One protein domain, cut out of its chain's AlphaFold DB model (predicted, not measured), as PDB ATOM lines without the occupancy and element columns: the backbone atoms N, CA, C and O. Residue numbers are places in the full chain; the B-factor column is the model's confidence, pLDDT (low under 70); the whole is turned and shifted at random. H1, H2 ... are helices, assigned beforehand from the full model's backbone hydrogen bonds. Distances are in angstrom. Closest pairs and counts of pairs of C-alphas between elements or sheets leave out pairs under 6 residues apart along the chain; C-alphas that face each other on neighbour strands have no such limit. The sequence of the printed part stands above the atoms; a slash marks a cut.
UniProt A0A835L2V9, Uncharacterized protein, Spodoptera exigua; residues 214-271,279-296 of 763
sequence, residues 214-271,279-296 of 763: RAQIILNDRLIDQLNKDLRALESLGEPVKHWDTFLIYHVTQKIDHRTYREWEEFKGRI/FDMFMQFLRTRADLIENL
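This is residues 214 to 271 and 279 to 296 of the 763 residues of an uncharacterized protein of Spodoptera exigua (UniProt A0A835L2V9). Two long helices, H1 and H4, run opposite ways as a loose, splayed pair that comes together only over part of each, while two short helices, H2 and H3, fold back past each other on another side of H4. The first turn of H4, residues 279 to 282, packs on H2, and residues 233 to 238, of which 233 to 236 belong to H1, stick out. The printed part has 76 residues, with four named helices in the order H1, H2, H3, H4 and no named strand; the class is all helix. It is compact, with a radius of gyration of the C-alphas of 13.1 A and spans of 40 by 27 by 20 A.

Start with H1, residues 214 to 236: with residues 217 to 224 alone it only just touches H4, residues 279 to 296, with 3 pairs of C-alphas within 8 A. Look at Ile 217 and Ala 290, their closest C-alphas, 7.0 A apart; the tilt is a shallow 29 degrees, opposite ways. H2, residues 245 to 253, is near H1 and touches H4, closest at the C-alphas of Asp 245 and Phe 279, 4.7 A. H3, residues 258 to 268, is close to H4 but not clearly touching, with the closest C-alphas, Trp 264 and Phe 285, 7.5 A apart. H1 and H3 are apart. In H1, H2, H3 and H4 every O i to N i+4 pair is within hydrogen-bond range.

Find C-alpha 214 at (-7.561, -40.605, -42.219); from there H1 runs 33.5 A to C-alpha 236. H2 spans 11.9 A and H3 15.1 A. H4 runs 25.7 A to C-alpha 296 at (-10.379, -52.910, -44.490).

The C-alphas farthest apart, Gly 238 and Leu 296, are 40.8 A apart. Residues 272 to 278 are not printed; C-alphas 271 and 279 stand 14.0 A apart across this cut. Of the links printed whole, H2 to H3 is tight and H1 to H2 short. The model's pLDDT is under 70 at residues 257 to 259, 291 and 293 to 296.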
ATOM      1  N   ARG A 214      -7.380 -40.632 -43.681       74.94
ATOM      2  CA  ARG A 214      -7.561 -40.605 -42.219       74.94
ATOM      3  C   ARG A 214      -8.070 -39.249 -41.732       74.94
ATOM      4  O   ARG A 214      -8.991 -39.201 -40.927       74.94
ATOM      5  N   ALA A 215      -7.507 -38.155 -42.240       79.19
ATOM      6  CA  ALA A 215      -7.944 -36.807 -41.893       79.19
ATOM      7  C   ALA A 215      -9.407 -36.540 -42.306       79.19
ATOM      8  O   ALA A 215     -10.171 -35.960 -41.539       79.19
ATOM      9  N   GLN A 216      -9.808 -37.023 -43.486       75.38
ATOM     10  CA  GLN A 216     -11.176 -36.899 -43.989       75.38
ATOM     11  C   GLN A 216     -12.184 -37.716 -43.169       75.38
ATOM     12  O   GLN A 216     -13.281 -37.230 -42.906       75.38
ATOM     13  N   ILE A 217     -11.815 -38.929 -42.742       76.25
ATOM     14  CA  ILE A 217     -12.660 -39.775 -41.882       76.25
ATOM     15  C   ILE A 217     -12.939 -39.059 -40.554       76.25
ATOM     16  O   ILE A 217     -14.099 -38.874 -40.202       76.25
ATOM     17  N   ILE A 218     -11.899 -38.525 -39.900       78.75
ATOM     18  CA  ILE A 218     -12.029 -37.774 -38.636       78.75
ATOM     19  C   ILE A 218     -12.981 -36.569 -38.779       78.75
ATOM     20  O   ILE A 218     -13.753 -36.268 -37.867       78.75
ATOM     21  N   LEU A 219     -12.947 -35.863 -39.916       77.12
ATOM     22  CA  LEU A 219     -13.856 -34.741 -40.175       77.12
ATOM     23  C   LEU A 219     -15.306 -35.188 -40.393       77.12
ATOM     24  O   LEU A 219     -16.224 -34.531 -39.898       77.12
ATOM     25  N   ASN A 220     -15.507 -36.284 -41.125       71.50
ATOM     26  CA  ASN A 220     -16.834 -36.811 -41.426       71.50
ATOM     27  C   ASN A 220     -17.520 -37.363 -40.162       71.50
ATOM     28  O   ASN A 220     -18.683 -37.038 -39.925       71.50
ATOM     29  N   ASP A 221     -16.800 -38.109 -39.319       74.44
ATOM     30  CA  ASP A 221     -17.341 -38.679 -38.076       74.44
ATOM     31  C   ASP A 221     -17.788 -37.583 -37.103       74.44
ATOM     32  O   ASP A 221     -18.888 -37.623 -36.552       74.44
ATOM     33  N   ARG A 222     -16.995 -36.514 -36.969       73.75
ATOM     34  CA  ARG A 222     -17.392 -35.391 -36.119       73.75
ATOM     35  C   ARG A 222     -18.609 -34.644 -36.660       73.75
ATOM     36  O   ARG A 222     -19.444 -34.188 -35.881       73.75
ATOM     37  N   LEU A 223     -18.698 -34.461 -37.976       73.75
ATOM     38  CA  LEU A 223     -19.852 -33.808 -38.589       73.75
ATOM     39  C   LEU A 223     -21.140 -34.589 -38.287       73.75
ATOM     40  O   LEU A 223     -22.158 -33.983 -37.957       73.75
ATOM     41  N   ILE A 224     -21.057 -35.918 -38.329       74.50
ATOM     42  CA  ILE A 224     -22.131 -36.839 -37.949       74.50
ATOM     43  C   ILE A 224     -22.490 -36.696 -36.463       74.50
ATOM     44  O   ILE A 224     -23.670 -36.583 -36.126       74.50
ATOM     45  N   ASP A 225     -21.503 -36.663 -35.571       77.75
ATOM     46  CA  ASP A 225     -21.737 -36.549 -34.127       77.75
ATOM     47  C   ASP A 225     -22.334 -35.203 -33.720       77.75
ATOM     48  O   ASP A 225     -23.246 -35.154 -32.893       77.75
ATOM     49  N   GLN A 226     -21.836 -34.107 -34.297       78.12
ATOM     50  CA  GLN A 226     -22.345 -32.767 -34.016       78.12
ATOM     51  C   GLN A 226     -23.796 -32.640 -34.466       78.12
ATOM     52  O   GLN A 226     -24.641 -32.195 -33.697       78.12
ATOM     53  N   LEU A 227     -24.102 -33.105 -35.675       78.75
ATOM     54  CA  LEU A 227     -25.449 -33.023 -36.211       78.75
ATOM     55  C   LEU A 227     -26.441 -33.879 -35.408       78.75
ATOM     56  O   LEU A 227     -27.550 -33.434 -35.140       78.75
ATOM     57  N   ASN A 228     -26.032 -35.060 -34.933       80.88
ATOM     58  CA  ASN A 228     -26.861 -35.869 -34.034       80.88
ATOM     59  C   ASN A 228     -27.103 -35.190 -32.676       80.88
ATOM     60  O   ASN A 228     -28.193 -35.317 -32.121       80.88
ATOM     61  N   LYS A 229     -26.110 -34.483 -32.121       82.25
ATOM     62  CA  LYS A 229     -26.283 -33.709 -30.879       82.25
ATOM     63  C   LYS A 229     -27.253 -32.548 -31.077       82.25
ATOM     64  O   LYS A 229     -28.150 -32.378 -30.257       82.25
ATOM     65  N   ASP A 230     -27.097 -31.809 -32.170       81.44
ATOM     66  CA  ASP A 230     -27.945 -30.661 -32.494       81.44
ATOM     67  C   ASP A 230     -29.398 -31.106 -32.735       81.44
ATOM     68  O   ASP A 230     -30.323 -30.502 -32.198       81.44
ATOM     69  N   LEU A 231     -29.614 -32.216 -33.454       84.00
ATOM     70  CA  LEU A 231     -30.951 -32.776 -33.681       84.00
ATOM     71  C   LEU A 231     -31.633 -33.229 -32.384       84.00
ATOM     72  O   LEU A 231     -32.811 -32.944 -32.197       84.00
ATOM     73  N   ARG A 232     -30.903 -33.869 -31.459       84.75
ATOM     74  CA  ARG A 232     -31.446 -34.254 -30.141       84.75
ATOM     75  C   ARG A 232     -31.798 -33.042 -29.281       84.75
ATOM     76  O   ARG A 232     -32.800 -33.066 -28.574       84.75
ATOM     77  N   ALA A 233     -30.981 -31.989 -29.333       83.81
ATOM     78  CA  ALA A 233     -31.266 -30.744 -28.626       83.81
ATOM     79  C   ALA A 233     -32.535 -30.074 -29.178       83.81
ATOM     80  O   ALA A 233     -33.397 -29.665 -28.407       83.81
ATOM     81  N   LEU A 234     -32.691 -30.029 -30.502       84.31
ATOM     82  CA  LEU A 234     -33.892 -29.497 -31.151       84.31
ATOM     83  C   LEU A 234     -35.139 -30.340 -30.846       84.31
ATOM     84  O   LEU A 234     -36.189 -29.778 -30.547       84.31
ATOM     85  N   GLU A 235     -35.020 -31.670 -30.812       87.06
ATOM     86  CA  GLU A 235     -36.115 -32.550 -30.383       87.06
ATOM     87  C   GLU A 235     -36.536 -32.267 -28.932       87.06
ATOM     88  O   GLU A 235     -37.727 -32.188 -28.636       87.06
ATOM     89  N   SER A 236     -35.575 -32.024 -28.031       87.00
ATOM     90  CA  SER A 236     -35.866 -31.661 -26.633       87.00
ATOM     91  C   SER A 236     -36.532 -30.289 -26.467       87.00
ATOM     92  O   SER A 236     -37.207 -30.056 -25.467       87.00
ATOM     93  N   LEU A 237     -36.380 -29.402 -27.456       89.00
ATOM     94  CA  LEU A 237     -37.050 -28.101 -27.526       89.00
ATOM     95  C   LEU A 237     -38.457 -28.188 -28.148       89.00
ATOM     96  O   LEU A 237     -39.141 -27.173 -28.237       89.00
ATOM     97  N   GLY A 238     -38.902 -29.383 -28.552       84.50
ATOM     98  CA  GLY A 238     -40.216 -29.612 -29.158       84.50
ATOM     99  C   GLY A 238     -40.279 -29.342 -30.664       84.50
ATOM    100  O   GLY A 238     -41.371 -29.328 -31.230       84.50
ATOM    101  N   GLU A 239     -39.137 -29.143 -31.330       85.62
ATOM    102  CA  GLU A 239     -39.095 -28.898 -32.773       85.62
ATOM    103  C   GLU A 239     -39.407 -30.175 -33.582       85.62
ATOM    104  O   GLU A 239     -38.966 -31.272 -33.216       85.62
ATOM    105  N   PRO A 240     -40.119 -30.078 -34.726       81.69
ATOM    106  CA  PRO A 240     -40.581 -31.230 -35.505       81.69
ATOM    107  C   PRO A 240     -39.484 -31.835 -36.408       81.69
ATOM    108  O   PRO A 240     -39.688 -32.042 -37.606       81.69
ATOM    109  N   VAL A 241     -38.329 -32.178 -35.829       82.06
ATOM    110  CA  VAL A 241     -37.137 -32.707 -36.529       82.06
ATOM    111  C   VAL A 241     -37.381 -33.998 -37.325       82.06
ATOM    112  O   VAL A 241     -36.665 -34.267 -38.287       82.06
ATOM    113  N   LYS A 242     -38.423 -34.772 -36.986       75.94
ATOM    114  CA  LYS A 242     -38.768 -36.068 -37.607       75.94
ATOM    115  C   LYS A 242     -39.189 -35.998 -39.079       75.94
ATOM    116  O   LYS A 242     -39.293 -37.037 -39.710       75.94
ATOM    117  N   HIS A 243     -39.456 -34.803 -39.608       78.88
ATOM    118  CA  HIS A 243     -39.889 -34.606 -40.999       78.88
ATOM    119  C   HIS A 243     -38.833 -33.891 -41.854       78.88
ATOM    120  O   HIS A 243     -39.095 -33.519 -42.998       78.88
ATOM    121  N   TRP A 244     -37.644 -33.624 -41.304       85.94
ATOM    122  CA  TRP A 244     -36.621 -32.806 -41.966       85.94
ATOM    123  C   TRP A 244     -35.658 -33.618 -42.834       85.94
ATOM    124  O   TRP A 244     -34.645 -33.081 -43.287       85.94
ATOM    125  N   ASP A 245     -35.966 -34.886 -43.122       82.12
ATOM    126  CA  ASP A 245     -35.043 -35.823 -43.763       82.12
ATOM    127  C   ASP A 245     -34.442 -35.284 -45.060       82.12
ATOM    128  O   ASP A 245     -33.224 -35.237 -45.230       82.12
ATOM    129  N   THR A 246     -35.290 -34.787 -45.959       82.56
ATOM    130  CA  THR A 246     -34.855 -34.277 -47.269       82.56
ATOM    131  C   THR A 246     -33.913 -33.076 -47.128       82.56
ATOM    132  O   THR A 246     -32.905 -32.979 -47.834       82.56
ATOM    133  N   PHE A 247     -34.209 -32.173 -46.191       81.69
ATOM    134  CA  PHE A 247     -33.414 -30.972 -45.945       81.69
ATOM    135  C   PHE A 247     -32.065 -31.305 -45.293       81.69
ATOM    136  O   PHE A 247     -31.025 -30.794 -45.716       81.69
ATOM    137  N   LEU A 248     -32.065 -32.206 -44.308       82.75
ATOM    138  CA  LEU A 248     -30.861 -32.647 -43.607       82.75
ATOM    139  C   LEU A 248     -29.922 -33.422 -44.537       82.75
ATOM    140  O   LEU A 248     -28.725 -33.133 -44.573       82.75
ATOM    141  N   ILE A 249     -30.455 -34.332 -45.363       84.94
ATOM    142  CA  ILE A 249     -29.671 -35.047 -46.382       84.94
ATOM    143  C   ILE A 249     -29.051 -34.046 -47.361       84.94
ATOM    144  O   ILE A 249     -27.855 -34.129 -47.646       84.94
ATOM    145  N   TYR A 250     -29.812 -33.063 -47.852       82.25
ATOM    146  CA  TYR A 250     -29.271 -32.038 -48.747       82.25
ATOM    147  C   TYR A 250     -28.128 -31.251 -48.089       82.25
ATOM    148  O   TYR A 250     -27.044 -31.139 -48.656       82.25
ATOM    149  N   HIS A 251     -28.314 -30.760 -46.864       78.44
ATOM    150  CA  HIS A 251     -27.289 -29.967 -46.187       78.44
ATOM    151  C   HIS A 251     -26.024 -30.755 -45.839       78.44
ATOM    152  O   HIS A 251     -24.920 -30.211 -45.930       78.44
ATOM    153  N   VAL A 252     -26.161 -32.024 -45.455       80.25
ATOM    154  CA  VAL A 252     -25.012 -32.883 -45.153       80.25
ATOM    155  C   VAL A 252     -24.300 -33.314 -46.435       80.25
ATOM    156  O   VAL A 252     -23.071 -33.304 -46.475       80.25
ATOM    157  N   THR A 253     -25.028 -33.596 -47.520       82.25
ATOM    158  CA  THR A 253     -24.414 -33.943 -48.815       82.25
ATOM    159  C   THR A 253     -23.584 -32.804 -49.418       82.25
ATOM    160  O   THR A 253     -22.613 -33.081 -50.118       82.25
ATOM    161  N   GLN A 254     -23.868 -31.537 -49.079       77.00
ATOM    162  CA  GLN A 254     -23.010 -30.392 -49.434       77.00
ATOM    163  C   GLN A 254     -21.675 -30.350 -48.666       77.00
ATOM    164  O   GLN A 254     -20.775 -29.601 -49.048       77.00
ATOM    165  N   LYS A 255     -21.543 -31.100 -47.564       71.94
ATOM    166  CA  LYS A 255     -20.375 -31.068 -46.666       71.94
ATOM    167  C   LYS A 255     -19.510 -32.334 -46.712       71.94
ATOM    168  O   LYS A 255     -18.426 -32.326 -46.135       71.94
ATOM    169  N   ILE A 256     -19.958 -33.397 -47.384       74.75
ATOM    170  CA  ILE A 256     -19.199 -34.646 -47.575       74.75
ATOM    171  C   ILE A 256     -18.399 -34.626 -48.885       74.75
ATOM    172  O   ILE A 256     -18.680 -33.858 -49.802       74.75
ATOM    173  N   ASP A 257     -17.396 -35.497 -48.995       68.00
ATOM    174  CA  ASP A 257     -16.558 -35.593 -50.188       68.00
ATOM    175  C   ASP A 257     -17.315 -36.165 -51.406       68.00
ATOM    176  O   ASP A 257     -18.214 -37.002 -51.288       68.00
ATOM    177  N   HIS A 258     -16.901 -35.758 -52.611       67.75
ATOM    178  CA  HIS A 258     -17.557 -36.134 -53.870       67.75
ATOM    179  C   HIS A 258     -17.631 -37.656 -54.092       67.75
ATOM    180  O   HIS A 258     -18.541 -38.151 -54.758       67.75
ATOM    181  N   ARG A 259     -16.673 -38.427 -53.562       68.38
ATOM    182  CA  ARG A 259     -16.667 -39.884 -53.720       68.38
ATOM    183  C   ARG A 259     -17.739 -40.521 -52.842       68.38
ATOM    184  O   ARG A 259     -18.489 -41.358 -53.331       68.38
ATOM    185  N   THR A 260     -17.841 -40.110 -51.584       74.94
ATOM    186  CA  THR A 260     -18.906 -40.558 -50.677       74.94
ATOM    187  C   THR A 260     -20.285 -40.107 -51.158       74.94
ATOM    188  O   THR A 260     -21.214 -40.911 -51.144       74.94
ATOM    189  N   TYR A 261     -20.405 -38.886 -51.690       79.38
ATOM    190  CA  TYR A 261     -21.641 -38.401 -52.314       79.38
ATOM    191  C   TYR A 261     -22.070 -39.257 -53.514       79.38
ATOM    192  O   TYR A 261     -23.214 -39.690 -53.597       79.38
ATOM    193  N   ARG A 262     -21.142 -39.573 -54.424       78.38
ATOM    194  CA  ARG A 262     -21.437 -40.443 -55.570       78.38
ATOM    195  C   ARG A 262     -21.929 -41.824 -55.135       78.38
ATOM    196  O   ARG A 262     -22.874 -42.350 -55.710       78.38
ATOM    197  N   GLU A 263     -21.276 -42.422 -54.148       79.88
ATOM    198  CA  GLU A 263     -21.648 -43.752 -53.660       79.88
ATOM    199  C   GLU A 263     -22.992 -43.742 -52.915       79.88
ATOM    200  O   GLU A 263     -23.724 -44.732 -52.967       79.88
ATOM    201  N   TRP A 264     -23.354 -42.611 -52.303       85.50
ATOM    202  CA  TRP A 264     -24.696 -42.367 -51.778       85.50
ATOM    203  C   TRP A 264     -25.747 -42.303 -52.896       85.50
ATOM    204  O   TRP A 264     -26.781 -42.953 -52.793       85.50
ATOM    205  N   GLU A 265     -25.482 -41.590 -53.995       83.06
ATOM    206  CA  GLU A 265     -26.379 -41.565 -55.164       83.06
ATOM    207  C   GLU A 265     -26.563 -42.966 -55.777       83.06
ATOM    208  O   GLU A 265     -27.676 -43.363 -56.120       83.06
ATOM    209  N   GLU A 266     -25.491 -43.760 -55.848       82.44
ATOM    210  CA  GLU A 266     -25.552 -45.156 -56.293       82.44
ATOM    211  C   GLU A 266     -26.325 -46.053 -55.309       82.44
ATOM    212  O   GLU A 266     -26.976 -47.007 -55.729       82.44
ATOM    213  N   PHE A 267     -26.272 -45.767 -54.004       84.12
ATOM    214  CA  PHE A 267     -27.086 -46.444 -52.992       84.12
ATOM    215  C   PHE A 267     -28.568 -46.075 -53.115       84.12
ATOM    216  O   PHE A 267     -29.398 -46.977 -53.165       84.12
ATOM    217  N   LYS A 268     -28.895 -44.787 -53.290       82.12
ATOM    218  CA  LYS A 268     -30.262 -44.321 -53.574       82.12
ATOM    219  C   LYS A 268     -30.847 -44.964 -54.826       82.12
ATOM    220  O   LYS A 268     -32.006 -45.353 -54.823       82.12
ATOM    221  N   GLY A 269     -30.042 -45.132 -55.876       77.44
ATOM    222  CA  GLY A 269     -30.475 -45.783 -57.117       77.44
ATOM    223  C   GLY A 269     -30.792 -47.279 -56.991       77.44
ATOM    224  O   GLY A 269     -31.349 -47.847 -57.926       77.44
ATOM    225  N   ARG A 270     -30.429 -47.923 -55.871       77.31
ATOM    226  CA  ARG A 270     -30.725 -49.337 -55.569       77.31
ATOM    227  C   ARG A 270     -31.949 -49.529 -54.670       77.31
ATOM    228  O   ARG A 270     -32.328 -50.671 -54.437       77.31
ATOM    229  N   ILE A 271     -32.512 -48.445 -54.144       78.69
ATOM    230  CA  ILE A 271     -33.691 -48.458 -53.280       78.69
ATOM    231  C   ILE A 271     -34.944 -48.415 -54.169       78.69
ATOM    232  O   ILE A 271     -34.974 -47.684 -55.162       78.69
ATOM    233  N   PHE A 279     -33.462 -39.856 -43.275       82.38
ATOM    234  CA  PHE A 279     -32.194 -39.370 -42.757       82.38
ATOM    235  C   PHE A 279     -31.434 -40.469 -42.011       82.38
ATOM    236  O   PHE A 279     -30.222 -40.591 -42.173       82.38
ATOM    237  N   ASP A 280     -32.137 -41.345 -41.295       81.38
ATOM    238  CA  ASP A 280     -31.526 -42.492 -40.617       81.38
ATOM    239  C   ASP A 280     -30.865 -43.466 -41.598       81.38
ATOM    240  O   ASP A 280     -29.738 -43.906 -41.361       81.38
ATOM    241  N   MET A 281     -31.495 -43.735 -42.749       81.62
ATOM    242  CA  MET A 281     -30.885 -44.553 -43.805       81.62
ATOM    243  C   MET A 281     -29.603 -43.914 -44.348       81.62
ATOM    244  O   MET A 281     -28.611 -44.601 -44.606       81.62
ATOM    245  N   PHE A 282     -29.598 -42.589 -44.500       84.56
ATOM    246  CA  PHE A 282     -28.418 -41.843 -44.925       84.56
ATOM    247  C   PHE A 282     -27.291 -41.881 -43.886       84.56
ATOM    248  O   PHE A 282     -26.129 -42.122 -44.224       84.56
ATOM    249  N   MET A 283     -27.624 -41.723 -42.607       80.81
ATOM    250  CA  MET A 283     -26.656 -41.799 -41.515       80.81
ATOM    251  C   MET A 283     -26.096 -43.213 -41.343       80.81
ATOM    252  O   MET A 283     -24.894 -43.379 -41.120       80.81
ATOM    253  N   GLN A 284     -26.927 -44.243 -41.521       82.75
ATOM    254  CA  GLN A 284     -26.500 -45.640 -41.499       82.75
ATOM    255  C   GLN A 284     -25.567 -45.967 -42.671       82.75
ATOM    256  O   GLN A 284     -24.582 -46.682 -42.482       82.75
ATOM    257  N   PHE A 285     -25.802 -45.394 -43.855       85.94
ATOM    258  CA  PHE A 285     -24.876 -45.488 -44.985       85.94
ATOM    259  C   PHE A 285     -23.502 -44.884 -44.652       85.94
ATOM    260  O   PHE A 285     -22.478 -45.532 -44.882       85.94
ATOM    261  N   LEU A 286     -23.465 -43.671 -44.083       80.69
ATOM    262  CA  LEU A 286     -22.207 -43.001 -43.736       80.69
ATOM    263  C   LEU A 286     -21.409 -43.780 -42.678       80.69
ATOM    264  O   LEU A 286     -20.205 -43.968 -42.852       80.69
ATOM    265  N   ARG A 287     -22.080 -44.300 -41.641       78.06
ATOM    266  CA  ARG A 287     -21.459 -45.144 -40.602       78.06
ATOM    267  C   ARG A 287     -20.932 -46.462 -41.165       78.06
ATOM    268  O   ARG A 287     -19.757 -46.764 -41.004       78.06
ATOM    269  N   THR A 288     -21.752 -47.184 -41.930       78.00
ATOM    270  CA  THR A 288     -21.351 -48.451 -42.576       78.00
ATOM    271  C   THR A 288     -20.129 -48.259 -43.473       78.00
ATOM    272  O   THR A 288     -19.256 -49.120 -43.571       78.00
ATOM    273  N   ARG A 289     -20.048 -47.107 -44.141       74.88
ATOM    274  CA  ARG A 289     -18.907 -46.748 -44.973       74.88
ATOM    275  C   ARG A 289     -17.650 -46.454 -44.153       74.88
ATOM    276  O   ARG A 289     -16.581 -46.912 -44.557       74.88
ATOM    277  N   ALA A 290     -17.769 -45.716 -43.050       70.38
ATOM    278  CA  ALA A 290     -16.661 -45.472 -42.128       70.38
ATOM    279  C   ALA A 290     -16.124 -46.798 -41.557       70.38
ATOM    280  O   ALA A 290     -14.938 -47.095 -41.717       70.38
ATOM    281  N   ASP A 291     -17.017 -47.659 -41.057       69.69
ATOM    282  CA  ASP A 291     -16.691 -48.981 -40.510       69.69
ATOM    283  C   ASP A 291     -16.028 -49.897 -41.546       69.69
ATOM    284  O   ASP A 291     -15.074 -50.615 -41.247       69.69
ATOM    285  N   LEU A 292     -16.510 -49.896 -42.793       72.19
ATOM    286  CA  LEU A 292     -15.931 -50.702 -43.868       72.19
ATOM    287  C   LEU A 292     -14.506 -50.252 -44.196       72.19
ATOM    288  O   LEU A 292     -13.626 -51.092 -44.393       72.19
ATOM    289  N   ILE A 293     -14.260 -48.943 -44.247       64.31
ATOM    290  CA  ILE A 293     -12.919 -48.409 -44.493       64.31
ATOM    291  C   ILE A 293     -11.990 -48.772 -43.328       64.31
ATOM    292  O   ILE A 293     -10.888 -49.266 -43.573       64.31
ATOM    293  N   GLU A 294     -12.445 -48.622 -42.084       67.12
ATOM    294  CA  GLU A 294     -11.658 -48.967 -40.899       67.12
ATOM    295  C   GLU A 294     -11.359 -50.477 -40.812       67.12
ATOM    296  O   GLU A 294     -10.218 -50.888 -40.582       67.12
ATOM    297  N   ASN A 295     -12.348 -51.331 -41.081       65.50
ATOM    298  CA  ASN A 295     -12.177 -52.784 -41.087       65.50
ATOM    299  C   ASN A 295     -11.251 -53.256 -42.216       65.50
ATOM    300  O   ASN A 295     -10.417 -54.138 -42.000       65.50
ATOM    301  N   LEU A 296     -11.327 -52.646 -43.404       62.81
ATOM    302  CA  LEU A 296     -10.379 -52.910 -44.490       62.81
ATOM    303  C   LEU A 296      -8.946 -52.508 -44.117       62.81
ATOM    304  O   LEU A 296      -8.005 -53.162 -44.569       62.81
TER     305      LEU A 296